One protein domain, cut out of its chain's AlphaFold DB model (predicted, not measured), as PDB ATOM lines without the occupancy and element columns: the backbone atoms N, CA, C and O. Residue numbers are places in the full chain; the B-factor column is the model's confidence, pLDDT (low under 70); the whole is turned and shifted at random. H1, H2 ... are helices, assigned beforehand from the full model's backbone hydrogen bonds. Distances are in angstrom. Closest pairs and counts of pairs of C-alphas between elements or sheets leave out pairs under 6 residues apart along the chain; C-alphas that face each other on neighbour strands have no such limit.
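What this domain is: This is residues 935 to 1125 of the 1226 residues of an uncharacterized protein of Opitutae bacterium (UniProt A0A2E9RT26). This is a bundle of helices running mostly along one long axis, with the long H6 through its middle; H9, H5, H3 and the near end-to-end pair H7 and H8 pack round H6. H4 slants over H3 and H5 on the side away from H6, while the short H2 packs on H6. The printed part has 191 residues, with nine named helices, H1 to H9 in chain order, and no named strand: the class is all helix. It is compact, with a radius of gyration of the C-alphas of 17.0 A and spans of 54 by 39 by 27 A.

How they stand to each other: Begin at H6, residues 1031 to 1055, the hub, touching seven helices. H9, residues 1097 to 1118, touches it the same way at a shallow tilt of 7 degrees; look at the closest C-alphas, Ala 1031 and Gly 1099, 5.2 A apart. H7, residues 1062 to 1074, forms a hairpin with H6, closest at C-alphas 1052 and 1066, 5.3 A. H8, residues 1082 to 1092, touches residues 1031 to 1041 of H6 alone, closest at C-alphas 1041 and 1083, 6.6 A, and touches H7 only at the corner. H5, residues 1002 to 1021, touches H7 at a shallow tilt of 6 degrees, the same way; C-alphas 1006 and 1062 are closest, 6.0 A apart. H3, residues 959 to 975, touches H6 with residues 974 to 975 alone; C-alphas 974 and 1040 are closest, 5.9 A. H4, residues 979 to 990, forms a hairpin with H3, at a steep tilt of 39 degrees; C-alphas 968 and 986 are closest, 6.0 A. H2, residues 943 to 948, touches residues 1046 to 1054 of H6 alone, closest at C-alphas 947 and 1047, 4.9 A. H1, residues 935 to 941, only just touches H6, with 3 pairs of C-alphas within 8 A, the closest 939 and 1054, 6.5 A. Every O i to N i+4 pair is within hydrogen-bond range except in H6, 19 of 21, and H7, 8 of 9.

Where its parts are: Find C-alpha 1031 at (12.821, 41.626, -61.365); from there H6 runs 35.9 A to C-alpha 1055 at (43.816, 42.368, -43.231). H9 spans 32.4 A and ends at C-alpha 1118, (37.936, 28.305, -52.001). H5 spans 28.4 A and H3 23.8 A.

The domain as a whole: The C-alphas farthest apart, Gly 956 and Glu 1095, are 55.0 A apart. The printed part has no cut; H4 to H5 is a long link. Look for pLDDT under 70 at residues 991 to 993, 995, 1025 to 1028 and 1120 to 1125.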
ATOM      1  N   GLN A 935      55.584  40.327 -50.216       80.19
ATOM      2  CA  GLN A 935      54.250  39.961 -50.689       80.19
ATOM      3  C   GLN A 935      53.161  40.713 -49.915       80.19
ATOM      4  O   GLN A 935      52.187  41.184 -50.501       80.19
ATOM      5  N   LEU A 936      53.349  40.886 -48.602       84.94
ATOM      6  CA  LEU A 936      52.459  41.696 -47.772       84.94
ATOM      7  C   LEU A 936      52.491  43.172 -48.182       84.94
ATOM      8  O   LEU A 936      51.439  43.789 -48.344       84.94
ATOM      9  N   TYR A 937      53.687  43.721 -48.396       87.69
ATOM     10  CA  TYR A 937      53.861  45.085 -48.895       87.69
ATOM     11  C   TYR A 937      53.116  45.307 -50.224       87.69
ATOM     12  O   TYR A 937      52.356  46.270 -50.353       87.69
ATOM     13  N   ASP A 938      53.278  44.396 -51.189       87.19
ATOM     14  CA  ASP A 938      52.617  44.506 -52.492       87.19
ATOM     15  C   ASP A 938      51.090  44.445 -52.343       87.19
ATOM     16  O   ASP A 938      50.393  45.310 -52.880       87.19
ATOM     17  N   ASN A 939      50.573  43.504 -51.543       87.25
ATOM     18  CA  ASN A 939      49.140  43.352 -51.269       87.25
ATOM     19  C   ASN A 939      48.512  44.615 -50.664       87.25
ATOM     20  O   ASN A 939      47.401  44.988 -51.045       87.25
ATOM     21  N   LEU A 940      49.214  45.296 -49.751       90.31
ATOM     22  CA  LEU A 940      48.740  46.551 -49.160       90.31
ATOM     23  C   LEU A 940      48.737  47.700 -50.168       90.31
ATOM     24  O   LEU A 940      47.824  48.529 -50.144       90.31
ATOM     25  N   ARG A 941      49.732  47.747 -51.060       90.50
ATOM     26  CA  ARG A 941      49.863  48.800 -52.078       90.50
ATOM     27  C   ARG A 941      48.766  48.719 -53.138       90.50
ATOM     28  O   ARG A 941      48.203  49.747 -53.512       90.50
ATOM     29  N   ILE A 942      48.464  47.510 -53.613       90.31
ATOM     30  CA  ILE A 942      47.502  47.269 -54.704       90.31
ATOM     31  C   ILE A 942      46.086  46.946 -54.208       90.31
ATOM     32  O   ILE A 942      45.209  46.639 -55.018       90.31
ATOM     33  N   PHE A 943      45.840  47.016 -52.894       91.94
ATOM     34  CA  PHE A 943      44.564  46.645 -52.277       91.94
ATOM     35  C   PHE A 943      43.359  47.258 -53.000       91.94
ATOM     36  O   PHE A 943      42.424  46.544 -53.350       91.94
ATOM     37  N   GLY A 944      43.391  48.558 -53.299       89.06
ATOM     38  CA  GLY A 944      42.265  49.233 -53.939       89.06
ATOM     39  C   GLY A 944      41.950  48.766 -55.354       89.06
ATOM     40  O   GLY A 944      40.778  48.710 -55.734       89.06
ATOM     41  N   ARG A 945      42.975  48.370 -56.111       89.31
ATOM     42  CA  ARG A 945      42.818  47.792 -57.446       89.31
ATOM     43  C   ARG A 945      42.151  46.426 -57.367       89.31
ATOM     44  O   ARG A 945      41.200  46.178 -58.104       89.31
ATOM     45  N   ASN A 946      42.605  45.587 -56.440       86.25
ATOM     46  CA  ASN A 946      42.097  44.226 -56.283       86.25
ATOM     47  C   ASN A 946      40.692  44.201 -55.668       86.25
ATOM     48  O   ASN A 946      39.805  43.541 -56.195       86.25
ATOM     49  N   ALA A 947      40.470  44.950 -54.588       86.06
ATOM     50  CA  ALA A 947      39.217  44.919 -53.842       86.06
ATOM     51  C   ALA A 947      38.094  45.714 -54.523       86.06
ATOM     52  O   ALA A 947      36.946  45.279 -54.521       86.06
ATOM     53  N   ALA A 948      38.409  46.880 -55.096       82.62
ATOM     54  CA  ALA A 948      37.401  47.847 -55.538       82.62
ATOM     55  C   ALA A 948      37.552  48.306 -56.999       82.62
ATOM     56  O   ALA A 948      36.750  49.120 -57.451       82.62
ATOM     57  N   LYS A 949      38.555  47.814 -57.747       84.69
ATOM     58  CA  LYS A 949      38.931  48.338 -59.079       84.69
ATOM     59  C   LYS A 949      39.191  49.855 -59.063       84.69
ATOM     60  O   LYS A 949      38.872  50.570 -60.011       84.69
ATOM     61  N   LEU A 950      39.756  50.342 -57.960       84.75
ATOM     62  CA  LEU A 950      40.125  51.737 -57.728       84.75
ATOM     63  C   LEU A 950      41.651  51.914 -57.760       84.75
ATOM     64  O   LEU A 950      42.398  50.968 -57.989       84.75
ATOM     65  N   THR A 951      42.119  53.148 -57.578       80.94
ATOM     66  CA  THR A 951      43.546  53.485 -57.623       80.94
ATOM     67  C   THR A 951      44.331  52.840 -56.479       80.94
ATOM     68  O   THR A 951      43.833  52.701 -55.355       80.94
ATOM     69  N   ASP A 952      45.584  52.499 -56.767       87.81
ATOM     70  CA  ASP A 952      46.554  52.028 -55.780       87.81
ATOM     71  C   ASP A 952      46.818  53.083 -54.697       87.81
ATOM     72  O   ASP A 952      46.529  54.275 -54.856       87.81
ATOM     73  N   TYR A 953      47.395  52.629 -53.589       88.62
ATOM     74  CA  TYR A 953      47.858  53.508 -52.528       88.62
ATOM     75  C   TYR A 953      49.000  54.417 -53.010       88.62
ATOM     76  O   TYR A 953      49.967  53.956 -53.622       88.62
ATOM     77  N   ASN A 954      48.913  55.710 -52.680       86.12
ATOM     78  CA  ASN A 954      49.979  56.669 -52.951       86.12
ATOM     79  C   ASN A 954      51.020  56.644 -51.820       86.12
ATOM     80  O   ASN A 954      50.693  56.917 -50.664       86.12
ATOM     81  N   ILE A 955      52.269  56.333 -52.155       85.62
ATOM     82  CA  ILE A 955      53.368  56.200 -51.189       85.62
ATOM     83  C   ILE A 955      53.567  57.516 -50.421       85.62
ATOM     84  O   ILE A 955      53.528  58.596 -51.004       85.62
ATOM     85  N   GLY A 956      53.769  57.421 -49.105       79.44
ATOM     86  CA  GLY A 956      53.938  58.582 -48.227       79.44
ATOM     87  C   GLY A 956      52.640  59.300 -47.833       79.44
ATOM     88  O   GLY A 956      52.690  60.289 -47.106       79.44
ATOM     89  N   SER A 957      51.473  58.837 -48.298       82.31
ATOM     90  CA  SER A 957      50.177  59.357 -47.840       82.31
ATOM     91  C   SER A 957      49.697  58.658 -46.555       82.31
ATOM     92  O   SER A 957      50.376  57.798 -46.011       82.31
ATOM     93  N   SER A 958      48.549  59.044 -45.991       86.56
ATOM     94  CA  SER A 958      47.983  58.305 -44.851       86.56
ATOM     95  C   SER A 958      47.259  57.062 -45.361       86.56
ATOM     96  O   SER A 958      46.297  57.179 -46.126       86.56
ATOM     97  N   TYR A 959      47.669  55.873 -44.907       88.75
ATOM     98  CA  TYR A 959      46.983  54.629 -45.273       88.75
ATOM     99  C   TYR A 959      45.536  54.595 -44.762       88.75
ATOM    100  O   TYR A 959      44.646  54.082 -45.436       88.75
ATOM    101  N   GLY A 960      45.262  55.215 -43.611       88.06
ATOM    102  CA  GLY A 960      43.897  55.335 -43.097       88.06
ATOM    103  C   GLY A 960      43.006  56.241 -43.961       88.06
ATOM    104  O   GLY A 960      41.879  55.872 -44.281       88.06
ATOM    105  N   GLU A 961      43.526  57.378 -44.439       88.00
ATOM    106  CA  GLU A 961      42.794  58.243 -45.385       88.00
ATOM    107  C   GLU A 961      42.555  57.542 -46.721       88.00
ATOM    108  O   GLU A 961      41.487  57.685 -47.322       88.00
ATOM    109  N   TYR A 962      43.531  56.752 -47.170       90.44
ATOM    110  CA  TYR A 962      43.387  55.914 -48.349       90.44
ATOM    111  C   TYR A 962      42.240  54.914 -48.191       90.44
ATOM    112  O   TYR A 962      41.352  54.885 -49.040       90.44
ATOM    113  N   LEU A 963      42.202  54.149 -47.096       90.88
ATOM    114  CA  LEU A 963      41.128  53.190 -46.824       90.88
ATOM    115  C   LEU A 963      39.756  53.869 -46.697       90.88
ATOM    116  O   LEU A 963      38.772  53.375 -47.252       90.88
ATOM    117  N   LEU A 964      39.682  55.021 -46.028       89.81
ATOM    118  CA  LEU A 964      38.448  55.796 -45.899       89.81
ATOM    119  C   LEU A 964      37.951  56.295 -47.264       89.81
ATOM    120  O   LEU A 964      36.774  56.131 -47.601       89.81
ATOM    121  N   GLY A 965      38.837  56.897 -48.059       89.88
ATOM    122  CA  GLY A 965      38.521  57.399 -49.396       89.88
ATOM    123  C   GLY A 965      38.130  56.279 -50.357       89.88
ATOM    124  O   GLY A 965      37.141  56.407 -51.080       89.88
ATOM    125  N   LEU A 966      38.853  55.159 -50.311       92.06
ATOM    126  CA  LEU A 966      38.562  53.962 -51.089       92.06
ATOM    127  C   LEU A 966      37.170  53.414 -50.765       92.06
ATOM    128  O   LEU A 966      36.364  53.228 -51.672       92.06
ATOM    129  N   THR A 967      36.876  53.205 -49.483       91.81
ATOM    130  CA  THR A 967      35.598  52.635 -49.029       91.81
ATOM    131  C   THR A 967      34.434  53.563 -49.372       91.81
ATOM    132  O   THR A 967      33.403  53.110 -49.859       91.81
ATOM    133  N   THR A 968      34.618  54.879 -49.218       91.50
ATOM    134  CA  THR A 968      33.611  55.887 -49.594       91.50
ATOM    135  C   THR A 968      33.328  55.870 -51.097       91.50
ATOM    136  O   THR A 968      32.173  55.855 -51.517       91.50
ATOM    137  N   LYS A 969      34.376  55.832 -51.927       91.88
ATOM    138  CA  LYS A 969      34.234  55.811 -53.388       91.88
ATOM    139  C   LYS A 969      33.634  54.495 -53.882       91.88
ATOM    140  O   LYS A 969      32.803  54.503 -54.785       91.88
ATOM    141  N   PHE A 970      34.017  53.377 -53.268       94.06
ATOM    142  CA  PHE A 970      33.424  52.072 -53.537       94.06
ATOM    143  C   PHE A 970      31.928  52.052 -53.195       94.06
ATOM    144  O   PHE A 970      31.135  51.586 -54.015       94.06
ATOM    145  N   ALA A 971      31.529  52.616 -52.049       92.06
ATOM    146  CA  ALA A 971      30.126  52.759 -51.660       92.06
ATOM    147  C   ALA A 971      29.341  53.586 -52.686       92.06
ATOM    148  O   ALA A 971      28.308  53.139 -53.183       92.06
ATOM    149  N   GLN A 972      29.875  54.748 -53.079       91.81
ATOM    150  CA  GLN A 972      29.265  55.624 -54.079       91.81
ATOM    151  C   GLN A 972      29.048  54.905 -55.420       91.81
ATOM    152  O   GLN A 972      27.957  54.955 -55.983       91.81
ATOM    153  N   GLN A 973      30.066  54.199 -55.923       91.50
ATOM    154  CA  GLN A 973      30.004  53.497 -57.211       91.50
ATOM    155  C   GLN A 973      29.121  52.247 -57.187       91.50
ATOM    156  O   GLN A 973      28.529  51.899 -58.206       91.50
ATOM    157  N   THR A 974      29.074  51.548 -56.055       91.62
ATOM    158  CA  THR A 974      28.362  50.271 -55.939       91.62
ATOM    159  C   THR A 974      26.889  50.486 -55.621       91.62
ATOM    160  O   THR A 974      26.044  49.859 -56.248       91.62
ATOM    161  N   LEU A 975      26.568  51.400 -54.705       89.25
ATOM    162  CA  LEU A 975      25.195  51.655 -54.257       89.25
ATOM    163  C   LEU A 975      24.515  52.797 -55.029       89.25
ATOM    164  O   LEU A 975      23.298  52.950 -54.953       89.25
ATOM    165  N   GLY A 976      25.275  53.575 -55.809       85.69
ATOM    166  CA  GLY A 976      24.747  54.713 -56.563       85.69
ATOM    167  C   GLY A 976      24.349  55.889 -55.670       85.69
ATOM    168  O   GLY A 976      23.350  56.546 -55.953       85.69
ATOM    169  N   LEU A 977      25.103  56.119 -54.590       87.50
ATOM    170  CA  LEU A 977      24.833  57.182 -53.617       87.50
ATOM    171  C   LEU A 977      25.004  58.568 -54.246       87.50
ATOM    172  O   LEU A 977      25.968  58.814 -54.976       87.50
ATOM    173  N   ASP A 978      24.102  59.488 -53.910       87.44
ATOM    174  CA  ASP A 978      24.268  60.905 -54.230       87.44
ATOM    175  C   ASP A 978      25.293  61.589 -53.297       87.44
ATOM    176  O   ASP A 978      25.808  60.990 -52.344       87.44
ATOM    177  N   ASP A 979      25.649  62.846 -53.583       85.44
ATOM    178  CA  ASP A 979      26.660  63.571 -52.799       85.44
ATOM    179  C   ASP A 979      26.276  63.704 -51.304       85.44
ATOM    180  O   ASP A 979      27.123  63.414 -50.448       85.44
ATOM    181  N   PRO A 980      25.027  64.066 -50.929       88.62
ATOM    182  CA  PRO A 980      24.593  64.078 -49.528       88.62
ATOM    183  C   PRO A 980      24.680  62.717 -48.823       88.62
ATOM    184  O   PRO A 980      25.147  62.644 -47.677       88.62
ATOM    185  N   GLN A 981      24.264  61.632 -49.481       86.25
ATOM    186  CA  GLN A 981      24.353  60.272 -48.943       86.25
ATOM    187  C   GLN A 981      25.810  59.843 -48.770       86.25
ATOM    188  O   GLN A 981      26.172  59.301 -47.726       86.25
ATOM    189  N   THR A 982      26.672  60.168 -49.734       88.31
ATOM    190  CA  THR A 982      28.111  59.874 -49.686       88.31
ATOM    191  C   THR A 982      28.791  60.594 -48.516       88.31
ATOM    192  O   THR A 982      29.588  59.998 -47.787       88.31
ATOM    193  N   ILE A 983      28.445  61.864 -48.272       87.06
ATOM    194  CA  ILE A 983      28.940  62.626 -47.113       87.06
ATOM    195  C   ILE A 983      28.457  62.000 -45.802       87.06
ATOM    196  O   ILE A 983      29.227  61.908 -44.843       87.06
ATOM    197  N   THR A 984      27.197  61.569 -45.748       88.38
ATOM    198  CA  THR A 984      26.606  60.945 -44.556       88.38
ATOM    199  C   THR A 984      27.283  59.612 -44.241       88.38
ATOM    200  O   THR A 984      27.730  59.415 -43.112       88.38
ATOM    201  N   PHE A 985      27.457  58.753 -45.247       88.38
ATOM    202  CA  PHE A 985      28.198  57.497 -45.140       88.38
ATOM    203  C   PHE A 985      29.626  57.735 -44.630       88.38
ATOM    204  O   PHE A 985      30.051  57.148 -43.635       88.38
ATOM    205  N   ARG A 986      30.349  58.687 -45.235       88.56
ATOM    206  CA  ARG A 986      31.713  59.030 -44.813       88.56
ATOM    207  C   ARG A 986      31.774  59.519 -43.360       88.56
ATOM    208  O   ARG A 986      32.697  59.147 -42.640       88.56
ATOM    209  N   LYS A 987      30.809  60.328 -42.905       86.31
ATOM    210  CA  LYS A 987      30.749  60.812 -41.511       86.31
ATOM    211  C   LYS A 987      30.576  59.677 -40.505       86.31
ATOM    212  O   LYS A 987      31.220  59.713 -39.458       86.31
ATOM    213  N   LYS A 988      29.754  58.675 -40.824       85.50
ATOM    214  CA  LYS A 988      29.558  57.499 -39.964       85.50
ATOM    215  C   LYS A 988      30.840  56.675 -39.802       85.50
ATOM    216  O   LYS A 988      31.100  56.177 -38.715       85.50
ATOM    217  N   LEU A 989      31.678  56.612 -40.841       83.44
ATOM    218  CA  LEU A 989      32.988  55.953 -40.778       83.44
ATOM    219  C   LEU A 989      34.034  56.752 -39.980       83.44
ATOM    220  O   LEU A 989      34.818  56.164 -39.242       83.44
ATOM    221  N   ILE A 990      34.045  58.086 -40.100       72.56
ATOM    222  CA  ILE A 990      34.987  58.964 -39.372       72.56
ATOM    223  C   ILE A 990      34.668  59.023 -37.869       72.56
ATOM    224  O   ILE A 990      35.570  59.176 -37.054       72.56
ATOM    225  N   GLY A 991      33.397  58.881 -37.476       65.56
ATOM    226  CA  GLY A 991      32.959  58.978 -36.077       65.56
ATOM    227  C   GLY A 991      33.534  57.917 -35.126       65.56
ATOM    228  O   GLY A 991      33.301  58.002 -33.924       65.56
ATOM    229  N   LEU A 992      34.276  56.936 -35.646       57.62
ATOM    230  CA  LEU A 992      34.798  55.800 -34.891       57.62
ATOM    231  C   LEU A 992      36.281  55.929 -34.537       57.62
ATOM    232  O   LEU A 992      36.726  55.230 -33.631       57.62
ATOM    233  N   SER A 993      37.058  56.785 -35.222       59.41
ATOM    234  CA  SER A 993      38.510  56.965 -35.019       59.41
ATOM    235  C   SER A 993      39.075  58.148 -35.806       59.41
ATOM    236  O   SER A 993      38.518  58.539 -36.827       59.41
ATOM    237  N   ASP A 994      40.245  58.659 -35.407       70.00
ATOM    238  CA  ASP A 994      41.028  59.543 -36.277       70.00
ATOM    239  C   ASP A 994      41.418  58.780 -37.557       70.00
ATOM    240  O   ASP A 994      42.091  57.742 -37.517       70.00
ATOM    241  N   SER A 995      40.986  59.302 -38.707       68.44
ATOM    242  CA  SER A 995      41.246  58.746 -40.039       68.44
ATOM    243  C   SER A 995      42.742  58.590 -40.329       68.44
ATOM    244  O   SER A 995      43.126  57.815 -41.205       68.44
ATOM    245  N   LYS A 996      43.607  59.266 -39.565       71.88
ATOM    246  CA  LYS A 996      45.062  59.139 -39.656       71.88
ATOM    247  C   LYS A 996      45.671  57.987 -38.856       71.88
ATOM    248  O   LYS A 996      46.842  57.709 -39.085       71.88
ATOM    249  N   SER A 997      44.947  57.305 -37.964       73.31
ATOM    250  CA  SER A 997      45.571  56.342 -37.033       73.31
ATOM    251  C   SER A 997      44.858  54.999 -36.864       73.31
ATOM    252  O   SER A 997      45.453  54.085 -36.299       73.31
ATOM    253  N   PHE A 998      43.648  54.798 -37.397       73.25
ATOM    254  CA  PHE A 998      42.915  53.535 -37.178       73.25
ATOM    255  C   PHE A 998      43.625  52.273 -37.703       73.25
ATOM    256  O   PHE A 998      43.420  51.182 -37.183       73.25
ATOM    257  N   HIS A 999      44.495  52.413 -38.704       73.12
ATOM    258  CA  HIS A 999      45.311  51.321 -39.244       73.12
ATOM    259  C   HIS A 999      46.478  50.922 -38.318       73.12
ATOM    260  O   HIS A 999      47.094  49.881 -38.526       73.12
ATOM    261  N   ALA A1000      46.780  51.721 -37.289       78.44
ATOM    262  CA  ALA A1000      47.847  51.463 -36.324       78.44
ATOM    263  C   ALA A1000      47.408  50.577 -35.143       78.44
ATOM    264  O   ALA A1000      48.221  50.280 -34.270       78.44
ATOM    265  N   ASN A1001      46.141  50.150 -35.094       84.31
ATOM    266  CA  ASN A1001      45.628  49.244 -34.069       84.31
ATOM    267  C   ASN A1001      44.671  48.215 -34.693       84.31
ATOM    268  O   ASN A1001      43.659  48.586 -35.284       84.31
ATOM    269  N   ALA A1002      44.968  46.923 -34.518       86.00
ATOM    270  CA  ALA A1002      44.187  45.821 -35.082       86.00
ATOM    271  C   ALA A1002      42.703  45.863 -34.680       86.00
ATOM    272  O   ALA A1002      41.832  45.610 -35.507       86.00
ATOM    273  N   GLN A1003      42.403  46.217 -33.426       86.31
ATOM    274  CA  GLN A1003      41.031  46.284 -32.921       86.31
ATOM    275  C   GLN A1003      40.248  47.422 -33.581       86.31
ATOM    276  O   GLN A1003      39.084  47.255 -33.937       86.31
ATOM    277  N   VAL A1004      40.904  48.565 -33.773       86.19
ATOM    278  CA  VAL A1004      40.304  49.752 -34.386       86.19
ATOM    279  C   VAL A1004      40.099  49.542 -35.891       86.19
ATOM    280  O   VAL A1004      39.044  49.874 -36.430       86.19
ATOM    281  N   LEU A1005      41.061  48.905 -36.564       88.62
ATOM    282  CA  LEU A1005      40.927  48.476 -37.957       88.62
ATOM    283  C   LEU A1005      39.769  47.480 -38.141       88.62
ATOM    284  O   LEU A1005      39.018  47.582 -39.111       88.62
ATOM    285  N   GLY A1006      39.587  46.551 -37.198       89.19
ATOM    286  CA  GLY A1006      38.440  45.640 -37.181       89.19
ATOM    287  C   GLY A1006      37.107  46.362 -37.026       89.19
ATOM    288  O   GLY A1006      36.185  46.111 -37.800       89.19
ATOM    289  N   GLN A1007      37.023  47.316 -36.094       88.94
ATOM    290  CA  GLN A1007      35.831  48.153 -35.911       88.94
ATOM    291  C   GLN A1007      35.486  48.945 -37.177       88.94
ATOM    292  O   GLN A1007      34.325  48.965 -37.581       88.94
ATOM    293  N   PHE A1008      36.483  49.533 -37.846       91.00
ATOM    294  CA  PHE A1008      36.286  50.235 -39.115       91.00
ATOM    295  C   PHE A1008      35.620  49.337 -40.169       91.00
ATOM    296  O   PHE A1008      34.608  49.724 -40.759       91.00
ATOM    297  N   TRP A1009      36.144  48.124 -40.382       92.69
ATOM    298  CA  TRP A1009      35.583  47.198 -41.369       92.69
ATOM    299  C   TRP A1009      34.204  46.663 -40.973       92.69
ATOM    300  O   TRP A1009      33.350  46.516 -41.845       92.69
ATOM    301  N   GLN A1010      33.953  46.434 -39.681       92.00
ATOM    302  CA  GLN A1010      32.632  46.041 -39.179       92.00
ATOM    303  C   GLN A1010      31.581  47.129 -39.416       92.00
ATOM    304  O   GLN A1010      30.485  46.831 -39.890       92.00
ATOM    305  N   THR A1011      31.903  48.395 -39.146       91.50
ATOM    306  CA  THR A1011      30.980  49.501 -39.428       91.50
ATOM    307  C   THR A1011      30.775  49.681 -40.924       91.50
ATOM    308  O   THR A1011      29.632  49.800 -41.359       91.50
ATOM    309  N   ALA A1012      31.844  49.654 -41.725       92.06
ATOM    310  CA  ALA A1012      31.722  49.734 -43.177       92.06
ATOM    311  C   ALA A1012      30.805  48.632 -43.722       92.06
ATOM    312  O   ALA A1012      29.938  48.911 -44.546       92.06
ATOM    313  N   ALA A1013      30.949  47.402 -43.226       93.81
ATOM    314  CA  ALA A1013      30.086  46.287 -43.586       93.81
ATOM    315  C   ALA A1013      28.628  46.526 -43.193       93.81
ATOM    316  O   ALA A1013      27.748  46.382 -44.036       93.81
ATOM    317  N   SER A1014      28.380  46.926 -41.943       92.25
ATOM    318  CA  SER A1014      27.032  47.189 -41.434       92.25
ATOM    319  C   SER A1014      26.307  48.249 -42.266       92.25
ATOM    320  O   SER A1014      25.178  48.032 -42.688       92.25
ATOM    321  N   GLU A1015      26.971  49.370 -42.547       91.31
ATOM    322  CA  GLU A1015      26.398  50.491 -43.299       91.31
ATOM    323  C   GLU A1015      26.149  50.143 -44.772       91.31
ATOM    324  O   GLU A1015      25.097  50.462 -45.326       91.31
ATOM    325  N   LEU A1016      27.097  49.450 -45.416       92.88
ATOM    326  CA  LEU A1016      26.936  48.994 -46.799       92.88
ATOM    327  C   LEU A1016      25.816  47.957 -46.929       92.88
ATOM    328  O   LEU A1016      25.075  47.976 -47.911       92.88
ATOM    329  N   LYS A1017      25.696  47.057 -45.947       91.81
ATOM    330  CA  LYS A1017      24.647  46.039 -45.905       91.81
ATOM    331  C   LYS A1017      23.271  46.667 -45.699       91.81
ATOM    332  O   LYS A1017      22.366  46.370 -46.470       91.81
ATOM    333  N   GLU A1018      23.124  47.565 -44.724       90.06
ATOM    334  CA  GLU A1018      21.860  48.264 -44.454       90.06
ATOM    335  C   GLU A1018      21.351  49.008 -45.699       90.06
ATOM    336  O   GLU A1018      20.179  48.906 -46.067       90.06
ATOM    337  N   GLU A1019      22.242  49.712 -46.399       89.56
ATOM    338  CA  GLU A1019      21.886  50.442 -47.616       89.56
ATOM    339  C   GLU A1019      21.546  49.506 -48.788       89.56
ATOM    340  O   GLU A1019      20.600  49.774 -49.531       89.56
ATOM    341  N   ALA A1020      22.265  48.387 -48.940       90.00
ATOM    342  CA  ALA A1020      21.961  47.382 -49.960       90.00
ATOM    343  C   ALA A1020      20.591  46.722 -49.733       90.00
ATOM    344  O   ALA A1020      19.860  46.465 -50.690       90.00
ATOM    345  N   GLU A1021      20.215  46.479 -48.476       89.50
ATOM    346  CA  GLU A1021      18.965  45.806 -48.118       89.50
ATOM    347  C   GLU A1021      17.738  46.727 -48.103       89.50
ATOM    348  O   GLU A1021      16.614  46.224 -48.176       89.50
ATOM    349  N   ARG A1022      17.922  48.056 -48.051       85.44
ATOM    350  CA  ARG A1022      16.855  49.059 -47.845       85.44
ATOM    351  C   ARG A1022      15.614  48.863 -48.725       85.44
ATOM    352  O   ARG A1022      14.505  49.171 -48.294       85.44
ATOM    353  N   TYR A1023      15.786  48.389 -49.959       79.62
ATOM    354  CA  TYR A1023      14.701  48.254 -50.936       79.62
ATOM    355  C   TYR A1023      14.204  46.815 -51.137       79.62
ATOM    356  O   TYR A1023      13.266  46.618 -51.909       79.62
ATOM    357  N   MET A1024      14.803  45.825 -50.465       82.81
ATOM    358  CA  MET A1024      14.480  44.406 -50.662       82.81
ATOM    359  C   MET A1024      13.172  43.979 -49.967       82.81
ATOM    360  O   MET A1024      12.511  43.062 -50.441       82.81
ATOM    361  N   ASP A1025      12.741  44.673 -48.906       68.50
ATOM    362  CA  ASP A1025      11.597  44.268 -48.060       68.50
ATOM    363  C   ASP A1025      10.240  44.909 -48.447       68.50
ATOM    364  O   ASP A1025       9.379  45.155 -47.602       68.50
ATOM    365  N   GLY A1026      10.014  45.215 -49.730       65.06
ATOM    366  CA  GLY A1026       8.837  45.971 -50.185       65.06
ATOM    367  C   GLY A1026       7.853  45.202 -51.075       65.06
ATOM    368  O   GLY A1026       8.253  44.483 -51.987       65.06
ATOM    369  N   PHE A1027       6.547  45.487 -50.937       58.16
ATOM    370  CA  PHE A1027       5.478  45.033 -51.856       58.16
ATOM    371  C   PHE A1027       5.703  45.441 -53.335       58.16
ATOM    372  O   PHE A1027       5.024  44.929 -54.222       58.16
ATOM    373  N   GLY A1028       6.655  46.344 -53.608       66.81
ATOM    374  CA  GLY A1028       7.045  46.811 -54.943       66.81
ATOM    375  C   GLY A1028       8.378  46.268 -55.479       66.81
ATOM    376  O   GLY A1028       8.819  46.738 -56.528       66.81
ATOM    377  N   TYR A1029       9.038  45.321 -54.798       86.69
ATOM    378  CA  TYR A1029      10.288  44.726 -55.285       86.69
ATOM    379  C   TYR A1029      10.041  43.843 -56.518       86.69
ATOM    380  O   TYR A1029       9.183  42.952 -56.486       86.69
ATOM    381  N   ASN A1030      10.766  44.110 -57.610       87.69
ATOM    382  CA  ASN A1030      10.541  43.511 -58.928       87.69
ATOM    383  C   ASN A1030      11.841  43.003 -59.581       87.69
ATOM    384  O   ASN A1030      12.948  43.277 -59.114       87.69
ATOM    385  N   ALA A1031      11.699  42.278 -60.696       87.44
ATOM    386  CA  ALA A1031      12.821  41.626 -61.365       87.44
ATOM    387  C   ALA A1031      13.859  42.609 -61.951       87.44
ATOM    388  O   ALA A1031      15.030  42.257 -62.045       87.44
ATOM    389  N   GLU A1032      13.472  43.837 -62.317       87.56
ATOM    390  CA  GLU A1032      14.428  44.852 -62.792       87.56
ATOM    391  C   GLU A1032      15.334  45.349 -61.665       87.56
ATOM    392  O   GLU A1032      16.538  45.523 -61.855       87.56
ATOM    393  N   ARG A1033      14.768  45.546 -60.469       89.44
ATOM    394  CA  ARG A1033      15.553  45.934 -59.300       89.44
ATOM    395  C   ARG A1033      16.447  44.790 -58.826       89.44
ATOM    396  O   ARG A1033      17.624  45.027 -58.562       89.44
ATOM    397  N   ALA A1034      15.920  43.566 -58.806       90.06
ATOM    398  CA  ALA A1034      16.683  42.376 -58.446       90.06
ATOM    399  C   ALA A1034      17.917  42.173 -59.343       90.06
ATOM    400  O   ALA A1034      18.980  41.818 -58.844       90.06
ATOM    401  N   ASP A1035      17.821  42.465 -60.644       91.31
ATOM    402  CA  ASP A1035      18.960  42.377 -61.569       91.31
ATOM    403  C   ASP A1035      20.134  43.292 -61.170       91.31
ATOM    404  O   ASP A1035      21.302  42.888 -61.242       91.31
ATOM    405  N   ARG A1036      19.822  44.514 -60.709       90.88
ATOM    406  CA  ARG A1036      20.808  45.465 -60.180       90.88
ATOM    407  C   ARG A1036      21.348  44.999 -58.833       90.88
ATOM    408  O   ARG A1036      22.559  44.998 -58.634       90.88
ATOM    409  N   ASP A1037      20.474  44.597 -57.921       92.31
ATOM    410  CA  ASP A1037      20.877  44.243 -56.560       92.31
ATOM    411  C   ASP A1037      21.727  42.957 -56.522       92.31
ATOM    412  O   ASP A1037      22.608  42.838 -55.673       92.31
ATOM    413  N   VAL A1038      21.568  42.043 -57.492       94.31
ATOM    414  CA  VAL A1038      22.505  40.926 -57.731       94.31
ATOM    415  C   VAL A1038      23.922  41.436 -57.986       94.31
ATOM    416  O   VAL A1038      24.870  40.934 -57.385       94.31
ATOM    417  N   GLU A1039      24.102  42.444 -58.841       92.69
ATOM    418  CA  GLU A1039      25.437  42.999 -59.096       92.69
ATOM    419  C   GLU A1039      26.014  43.690 -57.862       92.69
ATOM    420  O   GLU A1039      27.200  43.530 -57.567       92.69
ATOM    421  N   VAL A1040      25.179  44.433 -57.134       94.00
ATOM    422  CA  VAL A1040      25.558  45.105 -55.886       94.00
ATOM    423  C   VAL A1040      26.023  44.082 -54.852       94.00
ATOM    424  O   VAL A1040      27.134  44.202 -54.335       94.00
ATOM    425  N   ALA A1041      25.230  43.042 -54.597       93.94
ATOM    426  CA  ALA A1041      25.536  42.034 -53.588       93.94
ATOM    427  C   ALA A1041      26.840  41.284 -53.898       93.94
ATOM    428  O   ALA A1041      27.689  41.129 -53.018       93.94
ATOM    429  N   PHE A1042      27.065  40.906 -55.162       94.75
ATOM    430  CA  PHE A1042      28.316  40.255 -55.552       94.75
ATOM    431  C   PHE A1042      29.525  41.197 -55.544       94.75
ATOM    432  O   PHE A1042      30.640  40.745 -55.287       94.75
ATOM    433  N   ARG A1043      29.353  42.504 -55.770       93.75
ATOM    434  CA  ARG A1043      30.440  43.475 -55.555       93.75
ATOM    435  C   ARG A1043      30.806  43.586 -54.077       93.75
ATOM    436  O   ARG A1043      31.991  43.576 -53.759       93.75
ATOM    437  N   LEU A1044      29.813  43.648 -53.188       94.31
ATOM    438  CA  LEU A1044      30.022  43.748 -51.740       94.31
ATOM    439  C   LEU A1044      30.730  42.510 -51.172       94.31
ATOM    440  O   LEU A1044      31.741  42.649 -50.486       94.31
ATOM    441  N   VAL A1045      30.260  41.304 -51.505       93.44
ATOM    442  CA  VAL A1045      30.859  40.066 -50.978       93.44
ATOM    443  C   VAL A1045      32.301  39.859 -51.468       93.44
ATOM    444  O   VAL A1045      33.171  39.472 -50.689       93.44
ATOM    445  N   ASN A1046      32.597  40.196 -52.732       92.31
ATOM    446  CA  ASN A1046      33.961  40.134 -53.266       92.31
ATOM    447  C   ASN A1046      34.878  41.175 -52.607       92.31
ATOM    448  O   ASN A1046      36.027  40.864 -52.296       92.31
ATOM    449  N   PHE A1047      34.377  42.389 -52.353       93.94
ATOM    450  CA  PHE A1047      35.132  43.424 -51.646       93.94
ATOM    451  C   PHE A1047      35.542  42.954 -50.245       93.94
ATOM    452  O   PHE A1047      36.723  43.014 -49.905       93.94
ATOM    453  N   PHE A1048      34.608  42.403 -49.461       93.31
ATOM    454  CA  PHE A1048      34.911  41.934 -48.103       93.31
ATOM    455  C   PHE A1048      35.758  40.660 -48.052       93.31
ATOM    456  O   PHE A1048      36.554  40.499 -47.131       93.31
ATOM    457  N   MET A1049      35.692  39.807 -49.071       91.19
ATOM    458  CA  MET A1049      36.650  38.712 -49.232       91.19
ATOM    459  C   MET A1049      38.080  39.237 -49.468       91.19
ATOM    460  O   MET A1049      39.033  38.705 -48.901       91.19
ATOM    461  N   HIS A1050      38.267  40.308 -50.249       90.56
ATOM    462  CA  HIS A1050      39.584  40.945 -50.386       90.56
ATOM    463  C   HIS A1050      40.036  41.652 -49.099       90.56
ATOM    464  O   HIS A1050      41.219  41.598 -48.769       90.56
ATOM    465  N   VAL A1051      39.114  42.263 -48.347       92.12
ATOM    466  CA  VAL A1051      39.396  42.827 -47.014       92.12
ATOM    467  C   VAL A1051      39.918  41.741 -46.068       92.12
ATOM    468  O   VAL A1051      40.972  41.919 -45.461       92.12
ATOM    469  N   GLU A1052      39.234  40.599 -45.977       89.50
ATOM    470  CA  GLU A1052      39.670  39.457 -45.165       89.50
ATOM    471  C   GLU A1052      41.061  38.959 -45.583       89.50
ATOM    472  O   GLU A1052      41.919  38.741 -44.735       89.50
ATOM    473  N   ARG A1053      41.341  38.848 -46.887       87.38
ATOM    474  CA  ARG A1053      42.659  38.404 -47.381       87.38
ATOM    475  C   ARG A1053      43.795  39.360 -47.033       87.38
ATOM    476  O   ARG A1053      44.892  38.909 -46.716       87.38
ATOM    477  N   THR A1054      43.556  40.665 -47.138       89.00
ATOM    478  CA  THR A1054      44.597  41.680 -46.937       89.00
ATOM    479  C   THR A1054      44.822  41.993 -45.457       89.00
ATOM    480  O   THR A1054      45.950  42.287 -45.068       89.00
ATOM    481  N   PHE A1055      43.772  41.926 -44.630       90.44
ATOM    482  CA  PHE A1055      43.816  42.368 -43.231       90.44
ATOM    483  C   PHE A1055      43.538  41.256 -42.208       90.44
ATOM    484  O   PHE A1055      43.661  41.507 -41.013       90.44
ATOM    485  N   GLY A1056      43.183  40.038 -42.623       88.00
ATOM    486  CA  GLY A1056      42.819  38.916 -41.747       88.00
ATOM    487  C   GLY A1056      44.005  38.272 -41.032       88.00
ATOM    488  O   GLY A1056      44.337  37.114 -41.277       88.00
ATOM    489  N   MET A1057      44.663  39.031 -40.158       87.94
ATOM    490  CA  MET A1057      45.857  38.607 -39.423       87.94
ATOM    491  C   MET A1057      45.519  37.557 -38.360       87.94
ATOM    492  O   MET A1057      44.666  37.802 -37.502       87.94
ATOM    493  N   LYS A1058      46.195  36.400 -38.410       80.06
ATOM    494  CA  LYS A1058      45.887  35.215 -37.580       80.06
ATOM    495  C   LYS A1058      46.396  35.304 -36.143       80.06
ATOM    496  O   LYS A1058      45.819  34.688 -35.255       80.06
ATOM    497  N   ASP A1059      47.465  36.062 -35.912       83.62
ATOM    498  CA  ASP A1059      48.009  36.348 -34.577       83.62
ATOM    499  C   ASP A1059      47.149  37.359 -33.793       83.62
ATOM    500  O   ASP A1059      47.441  37.681 -32.642       83.62
ATOM    501  N   THR A1060      46.056  37.830 -34.399       84.06
ATOM    502  CA  THR A1060      45.050  38.706 -33.795       84.06
ATOM    503  C   THR A1060      43.652  38.099 -33.941       84.06
ATOM    504  O   THR A1060      43.439  37.148 -34.689       84.06
ATOM    505  N   ASN A1061      42.649  38.692 -33.287       85.88
ATOM    506  CA  ASN A1061      41.248  38.300 -33.493       85.88
ATOM    507  C   ASN A1061      40.658  38.822 -34.827       85.88
ATOM    508  O   ASN A1061      39.477  38.626 -35.106       85.88
ATOM    509  N   LEU A1062      41.451  39.523 -35.646       88.31
ATOM    510  CA  LEU A1062      40.959  40.238 -36.822       88.31
ATOM    511  C   LEU A1062      40.552  39.291 -37.955       88.31
ATOM    512  O   LEU A1062      39.541  39.535 -38.604       88.31
ATOM    513  N   ALA A1063      41.273  38.183 -38.156       87.88
ATOM    514  CA  ALA A1063      40.885  37.153 -39.124       87.88
ATOM    515  C   ALA A1063      39.458  36.638 -38.867       87.88
ATOM    516  O   ALA A1063      38.626  36.637 -39.769       87.88
ATOM    517  N   LEU A1064      39.153  36.290 -37.611       88.38
ATOM    518  CA  LEU A1064      37.828  35.816 -37.210       88.38
ATOM    519  C   LEU A1064      36.760  36.910 -37.360       88.38
ATOM    520  O   LEU A1064      35.663  36.638 -37.840       88.38
ATOM    521  N   GLN A1065      37.074  38.152 -36.982       90.69
ATOM    522  CA  GLN A1065      36.153  39.285 -37.130       90.69
ATOM    523  C   GLN A1065      35.812  39.578 -38.597       90.69
ATOM    524  O   GLN A1065      34.654  39.833 -38.916       90.69
ATOM    525  N   LEU A1066      36.802  39.548 -39.493       91.38
ATOM    526  CA  LEU A1066      36.595  39.804 -40.919       91.38
ATOM    527  C   LEU A1066      35.901  38.634 -41.618       91.38
ATOM    528  O   LEU A1066      35.079  38.864 -42.503       91.38
ATOM    529  N   GLN A1067      36.155  37.405 -41.168       89.81
ATOM    530  CA  GLN A1067      35.381  36.245 -41.590       89.81
ATOM    531  C   GLN A1067      33.903  36.411 -41.211       89.81
ATOM    532  O   GLN A1067      33.047  36.297 -42.076       89.81
ATOM    533  N   GLN A1068      33.589  36.792 -39.966       90.81
ATOM    534  CA  GLN A1068      32.207  37.073 -39.542       90.81
ATOM    535  C   GLN A1068      31.552  38.191 -40.369       90.81
ATOM    536  O   GLN A1068      30.361  38.130 -40.674       90.81
ATOM    537  N   VAL A1069      32.325  39.215 -40.747       91.81
ATOM    538  CA  VAL A1069      31.864  40.270 -41.658       91.81
ATOM    539  C   VAL A1069      31.502  39.688 -43.023       91.81
ATOM    540  O   VAL A1069      30.403  39.955 -43.504       91.81
ATOM    541  N   ARG A1070      32.373  38.878 -43.636       91.12
ATOM    542  CA  ARG A1070      32.091  38.220 -44.921       91.12
ATOM    543  C   ARG A1070      30.874  37.294 -44.822       91.12
ATOM    544  O   ARG A1070      29.977  37.399 -45.658       91.12
ATOM    545  N   ASP A1071      30.800  36.502 -43.755       90.12
ATOM    546  CA  ASP A1071      29.704  35.569 -43.482       90.12
ATOM    547  C   ASP A1071      28.346  36.301 -43.382       90.12
ATOM    548  O   ASP A1071      27.296  35.780 -43.765       90.12
ATOM    549  N   SER A1072      28.349  37.566 -42.936       90.88
ATOM    550  CA  SER A1072      27.145  38.409 -42.902       90.88
ATOM    551  C   SER A1072      26.604  38.791 -44.291       90.88
ATOM    552  O   SER A1072      25.449  39.211 -44.397       90.88
ATOM    553  N   PHE A1073      27.399  38.648 -45.354       92.25
ATOM    554  CA  PHE A1073      26.979  38.861 -46.741       92.25
ATOM    555  C   PHE A1073      26.687  37.541 -47.454       92.25
ATOM    556  O   PHE A1073      25.658  37.442 -48.124       92.25
ATOM    557  N   ASP A1074      27.579  36.554 -47.327       91.25
ATOM    558  CA  ASP A1074      27.551  35.323 -48.125       91.25
ATOM    559  C   ASP A1074      26.607  34.231 -47.594       91.25
ATOM    560  O   ASP A1074      26.278  33.298 -48.332       91.25
ATOM    561  N   SER A1075      26.132  34.365 -46.349       89.69
ATOM    562  CA  SER A1075      25.291  33.357 -45.711       89.69
ATOM    563  C   SER A1075      24.041  33.042 -46.552       89.69
ATOM    564  O   SER A1075      23.315  33.958 -46.958       89.69
ATOM    565  N   PRO A1076      23.721  31.749 -46.764       84.06
ATOM    566  CA  PRO A1076      22.520  31.338 -47.489       84.06
ATOM    567  C   PRO A1076      21.238  31.531 -46.665       84.06
ATOM    568  O   PRO A1076      20.143  31.465 -47.217       84.06
ATOM    569  N   ASP A1077      21.358  31.748 -45.350       87.31
ATOM    570  CA  ASP A1077      20.228  32.024 -44.462       87.31
ATOM    571  C   ASP A1077      19.592  33.389 -44.820       87.31
ATOM    572  O   ASP A1077      20.272  34.414 -44.687       87.31
ATOM    573  N   PRO A1078      18.315  33.427 -45.255       81.50
ATOM    574  CA  PRO A1078      17.645  34.655 -45.682       81.50
ATOM    575  C   PRO A1078      17.495  35.711 -44.593       81.50
ATOM    576  O   PRO A1078      17.315  36.883 -44.916       81.50
ATOM    577  N   ASP A1079      17.567  35.306 -43.324       80.88
ATOM    578  CA  ASP A1079      17.430  36.206 -42.180       80.88
ATOM    579  C   ASP A1079      18.796  36.708 -41.679       80.88
ATOM    580  O   ASP A1079      18.860  37.555 -40.787       80.88
ATOM    581  N   LYS A1080      19.907  36.200 -42.239       80.44
ATOM    582  CA  LYS A1080      21.273  36.544 -41.804       80.44
ATOM    583  C   LYS A1080      22.168  37.098 -42.907       80.44
ATOM    584  O   LYS A1080      22.982  37.973 -42.611       80.44
ATOM    585  N   GLY A1081      22.055  36.608 -44.142       86.38
ATOM    586  CA  GLY A1081      22.952  36.949 -45.249       86.38
ATOM    587  C   GLY A1081      22.285  37.771 -46.348       86.38
ATOM    588  O   GLY A1081      21.146  37.500 -46.729       86.38
ATOM    589  N   LEU A1082      23.026  38.729 -46.914       90.44
ATOM    590  CA  LEU A1082      22.568  39.518 -48.064       90.44
ATOM    591  C   LEU A1082      22.246  38.619 -49.270       90.44
ATOM    592  O   LEU A1082      21.211  38.794 -49.916       90.44
ATOM    593  N   LEU A1083      23.107  37.635 -49.565       93.56
ATOM    594  CA  LEU A1083      22.886  36.690 -50.662       93.56
ATOM    595  C   LEU A1083      21.674  35.786 -50.405       93.56
ATOM    596  O   LEU A1083      20.885  35.579 -51.324       93.56
ATOM    597  N   GLY A1084      21.487  35.298 -49.174       90.94
ATOM    598  CA  GLY A1084      20.309  34.513 -48.792       90.94
ATOM    599  C   GLY A1084      19.002  35.298 -48.944       90.94
ATOM    600  O   GLY A1084      18.030  34.795 -49.518       90.94
ATOM    601  N   LYS A1085      18.983  36.559 -48.493       91.00
ATOM    602  CA  LYS A1085      17.817  37.450 -48.608       91.00
ATOM    603  C   LYS A1085      17.469  37.729 -50.069       91.00
ATOM    604  O   LYS A1085      16.313  37.606 -50.475       91.00
ATOM    605  N   LEU A1086      18.477  38.011 -50.890       91.12
ATOM    606  CA  LEU A1086      18.303  38.227 -52.322       91.12
ATOM    607  C   LEU A1086      17.833  36.956 -53.047       91.12
ATOM    608  O   LEU A1086      16.943  37.015 -53.895       91.12
ATOM    609  N   GLN A1087      18.380  35.792 -52.690       91.88
ATOM    610  CA  GLN A1087      17.968  34.504 -53.247       91.88
ATOM    611  C   GLN A1087      16.488  34.216 -52.969       91.88
ATOM    612  O   GLN A1087      15.774  33.772 -53.871       91.88
ATOM    613  N   LYS A1088      16.007  34.505 -51.752       91.19
ATOM    614  CA  LYS A1088      14.589  34.381 -51.378       91.19
ATOM    615  C   LYS A1088      13.685  35.210 -52.296       91.19
ATOM    616  O   LYS A1088      12.696  34.685 -52.809       91.19
ATOM    617  N   GLU A1089      14.041  36.466 -52.561       90.06
ATOM    618  CA  GLU A1089      13.254  37.337 -53.444       90.06
ATOM    619  C   GLU A1089      13.310  36.903 -54.916       90.06
ATOM    620  O   GLU A1089      12.284  36.886 -55.599       90.06
ATOM    621  N   ILE A1090      14.473  36.476 -55.410       89.69
ATOM    622  CA  ILE A1090      14.617  35.939 -56.772       89.69
ATOM    623  C   ILE A1090      13.725  34.707 -56.972       89.69
ATOM    624  O   ILE A1090      13.050  34.595 -57.997       89.69
ATOM    625  N   LEU A1091      13.673  33.806 -55.984       89.69
ATOM    626  CA  LEU A1091      12.801  32.629 -56.019       89.69
ATOM    627  C   LEU A1091      11.318  33.019 -56.069       89.69
ATOM    628  O   LEU A1091      10.570  32.433 -56.850       89.69
ATOM    629  N   ARG A1092      10.900  34.053 -55.321       89.06
ATOM    630  CA  ARG A1092       9.527  34.597 -55.376       89.06
ATOM    631  C   ARG A1092       9.140  35.066 -56.784       89.06
ATOM    632  O   ARG A1092       7.973  34.992 -57.160       89.06
ATOM    633  N   MET A1093      10.108  35.534 -57.568       88.12
ATOM    634  CA  MET A1093       9.909  36.055 -58.925       88.12
ATOM    635  C   MET A1093      10.168  35.020 -60.030       88.12
ATOM    636  O   MET A1093      10.044  35.352 -61.209       88.12
ATOM    637  N   GLY A1094      10.496  33.772 -59.680       81.19
ATOM    638  CA  GLY A1094      10.978  32.740 -60.607       81.19
ATOM    639  C   GLY A1094      10.013  32.338 -61.728       81.19
ATOM    640  O   GLY A1094      10.450  31.781 -62.729       81.19
ATOM    641  N   GLU A1095       8.721  32.654 -61.617       82.44
ATOM    642  CA  GLU A1095       7.741  32.427 -62.691       82.44
ATOM    643  C   GLU A1095       7.747  33.532 -63.762       82.44
ATOM    644  O   GLU A1095       7.273  33.331 -64.881       82.44
ATOM    645  N   GLN A1096       8.331  34.697 -63.466       88.38
ATOM    646  CA  GLN A1096       8.439  35.807 -64.410       88.38
ATOM    647  C   GLN A1096       9.621  35.588 -65.372       88.38
ATOM    648  O   GLN A1096      10.698  35.184 -64.924       88.38
ATOM    649  N   PRO A1097       9.501  35.928 -66.672       87.12
ATOM    650  CA  PRO A1097      10.599  35.780 -67.634       87.12
ATOM    651  C   PRO A1097      11.897  36.466 -67.185       87.12
ATOM    652  O   PRO A1097      12.962  35.852 -67.217       87.12
ATOM    653  N   LYS A1098      11.799  37.706 -66.682       87.00
ATOM    654  CA  LYS A1098      12.953  38.451 -66.161       87.00
ATOM    655  C   LYS A1098      13.474  37.871 -64.840       87.00
ATOM    656  O   LYS A1098      14.677  37.840 -64.630       87.00
ATOM    657  N   GLY A1099      12.597  37.336 -63.986       88.75
ATOM    658  CA  GLY A1099      12.993  36.658 -62.745       88.75
ATOM    659  C   GLY A1099      13.854  35.413 -62.991       88.75
ATOM    660  O   GLY A1099      14.852  35.214 -62.302       88.75
ATOM    661  N   LYS A1100      13.545  34.624 -64.033       90.25
ATOM    662  CA  LYS A1100      14.380  33.481 -64.460       90.25
ATOM    663  C   LYS A1100      15.771  33.917 -64.922       90.25
ATOM    664  O   LYS A1100      16.761  33.281 -64.565       90.25
ATOM    665  N   GLU A1101      15.856  35.007 -65.683       92.06
ATOM    666  CA  GLU A1101      17.130  35.579 -66.139       92.06
ATOM    667  C   GLU A1101      18.002  36.026 -64.954       92.06
ATOM    668  O   GLU A1101      19.177  35.662 -64.871       92.06
ATOM    669  N   VAL A1102      17.408  36.740 -63.992       93.12
ATOM    670  CA  VAL A1102      18.093  37.185 -62.769       93.12
ATOM    671  C   VAL A1102      18.543  35.997 -61.915       93.12
ATOM    672  O   VAL A1102      19.668  35.995 -61.416       93.12
ATOM    673  N   GLY A1103      17.724  34.947 -61.803       92.69
ATOM    674  CA  GLY A1103      18.102  33.710 -61.113       92.69
ATOM    675  C   GLY A1103      19.309  33.010 -61.735       92.69
ATOM    676  O   GLY A1103      20.232  32.622 -61.019       92.69
ATOM    677  N   LEU A1104      19.366  32.921 -63.068       92.94
ATOM    678  CA  LEU A1104      20.529  32.377 -63.779       92.94
ATOM    679  C   LEU A1104      21.787  33.228 -63.554       92.94
ATOM    680  O   LEU A1104      22.870  32.681 -63.322       92.94
ATOM    681  N   LYS A1105      21.652  34.560 -63.580       94.75
ATOM    682  CA  LYS A1105      22.747  35.500 -63.291       94.75
ATOM    683  C   LYS A1105      23.276  35.317 -61.868       94.75
ATOM    684  O   LYS A1105      24.487  35.192 -61.688       94.75
ATOM    685  N   PHE A1106      22.384  35.236 -60.881       95.38
ATOM    686  CA  PHE A1106      22.736  34.983 -59.484       95.38
ATOM    687  C   PHE A1106      23.488  33.660 -59.327       95.38
ATOM    688  O   PHE A1106      24.571  33.647 -58.753       95.38
ATOM    689  N   MET A1107      22.981  32.559 -59.893       93.62
ATOM    690  CA  MET A1107      23.652  31.255 -59.818       93.62
ATOM    691  C   MET A1107      25.060  31.286 -60.422       93.62
ATOM    692  O   MET A1107      25.994  30.737 -59.836       93.62
ATOM    693  N   LYS A1108      25.226  31.943 -61.578       95.12
ATOM    694  CA  LYS A1108      26.528  32.080 -62.245       95.12
ATOM    695  C   LYS A1108      27.528  32.845 -61.376       95.12
ATOM    696  O   LYS A1108      28.661  32.396 -61.216       95.12
ATOM    697  N   LEU A1109      27.113  33.983 -60.823       94.50
ATOM    698  CA  LEU A1109      27.970  34.802 -59.968       94.50
ATOM    699  C   LEU A1109      28.268  34.114 -58.632       94.50
ATOM    700  O   LEU A1109      29.415  34.142 -58.196       94.50
ATOM    701  N   ASN A1110      27.292  33.418 -58.040       93.75
ATOM    702  CA  ASN A1110      27.485  32.672 -56.797       93.75
ATOM    703  C   ASN A1110      28.502  31.543 -56.967       93.75
ATOM    704  O   ASN A1110      29.405  31.385 -56.151       93.75
ATOM    705  N   LYS A1111      28.405  30.793 -58.071       92.19
ATOM    706  CA  LYS A1111      29.381  29.753 -58.403       92.19
ATOM    707  C   LYS A1111      30.792  30.333 -58.543       92.19
ATOM    708  O   LYS A1111      31.718  29.818 -57.928       92.19
ATOM    709  N   SER A1112      30.938  31.424 -59.300       91.56
ATOM    710  CA  SER A1112      32.233  32.097 -59.485       91.56
ATOM    711  C   SER A1112      32.810  32.619 -58.167       91.56
ATOM    712  O   SER A1112      34.019  32.541 -57.956       91.56
ATOM    713  N   TYR A1113      31.959  33.139 -57.283       91.50
ATOM    714  CA  TYR A1113      32.359  33.597 -55.960       91.50
ATOM    715  C   TYR A1113      32.859  32.439 -55.081       91.50
ATOM    716  O   TYR A1113      33.956  32.532 -54.539       91.50
ATOM    717  N   LEU A1114      32.112  31.333 -54.991       89.50
ATOM    718  CA  LEU A1114      32.495  30.166 -54.185       89.50
ATOM    719  C   LEU A1114      33.808  29.528 -54.667       89.50
ATOM    720  O   LEU A1114      34.658  29.176 -53.848       89.50
ATOM    721  N   GLU A1115      34.005  29.421 -55.985       88.12
ATOM    722  CA  GLU A1115      35.271  28.958 -56.573       88.12
ATOM    723  C   GLU A1115      36.431  29.865 -56.143       88.12
ATOM    724  O   GLU A1115      37.431  29.383 -55.606       88.12
ATOM    725  N   HIS A1116      36.270  31.183 -56.276       84.38
ATOM    726  CA  HIS A1116      37.304  32.147 -55.912       84.38
ATOM    727  C   HIS A1116      37.577  32.196 -54.400       84.38
ATOM    728  O   HIS A1116      38.731  32.346 -53.995       84.38
ATOM    729  N   ALA A1117      36.555  32.038 -53.555       82.62
ATOM    730  CA  ALA A1117      36.702  31.969 -52.102       82.62
ATOM    731  C   ALA A1117      37.490  30.718 -51.671       82.62
ATOM    732  O   ALA A1117      38.360  30.811 -50.808       82.62
ATOM    733  N   SER A1118      37.252  29.570 -52.318       79.75
ATOM    734  CA  SER A1118      37.936  28.305 -52.001       79.75
ATOM    735  C   SER A1118      39.427  28.282 -52.368       79.75
ATOM    736  O   SER A1118      40.218  27.625 -51.697       79.75
ATOM    737  N   GLN A1119      39.828  29.016 -53.410       75.62
ATOM    738  CA  GLN A1119      41.193  29.004 -53.953       75.62
ATOM    739  C   GLN A1119      42.128  30.030 -53.306       75.62
ATOM    740  O   GLN A1119      43.276  30.178 -53.721       75.62
ATOM    741  N   SER A1120      41.651  30.818 -52.347       62.44
ATOM    742  CA  SER A1120      42.410  31.973 -51.865       62.44
ATOM    743  C   SER A1120      42.078  32.310 -50.408       62.44
ATOM    744  O   SER A1120      41.441  33.334 -50.131       62.44
ATOM    745  N   PRO A1121      42.507  31.448 -49.467       68.19
ATOM    746  CA  PRO A1121      42.469  31.758 -48.045       68.19
ATOM    747  C   PRO A1121      43.448  32.898 -47.687       68.19
ATOM    748  O   PRO A1121      44.377  33.183 -48.452       68.19
ATOM    749  N   PRO A1122      43.281  33.551 -46.521       66.31
ATOM    750  CA  PRO A1122      44.285  34.463 -45.973       66.31
ATOM    751  C   PRO A1122      45.640  33.757 -45.802       66.31
ATOM    752  O   PRO A1122      45.686  32.598 -45.383       66.31
ATOM    753  N   ALA A1123      46.740  34.452 -46.105       67.44
ATOM    754  CA  ALA A1123      48.084  33.875 -46.048       67.44
ATOM    755  C   ALA A1123      48.480  33.459 -44.615       67.44
ATOM    756  O   ALA A1123      48.250  34.198 -43.657       67.44
ATOM    757  N   ASP A1124      49.116  32.292 -44.459       64.19
ATOM    758  CA  ASP A1124      49.496  31.735 -43.146       64.19
ATOM    759  C   ASP A1124      50.517  32.586 -42.377       64.19
ATOM    760  O   ASP A1124      50.605  32.505 -41.155       64.19
ATOM    761  N   ASN A1125      51.270  33.423 -43.085       67.88
ATOM    762  CA  ASN A1125      52.303  34.310 -42.556       67.88
ATOM    763  C   ASN A1125      51.820  35.761 -42.341       67.88
ATOM    764  O   ASN A1125      52.643  36.643 -42.091       67.88
TER     765      ASN A1125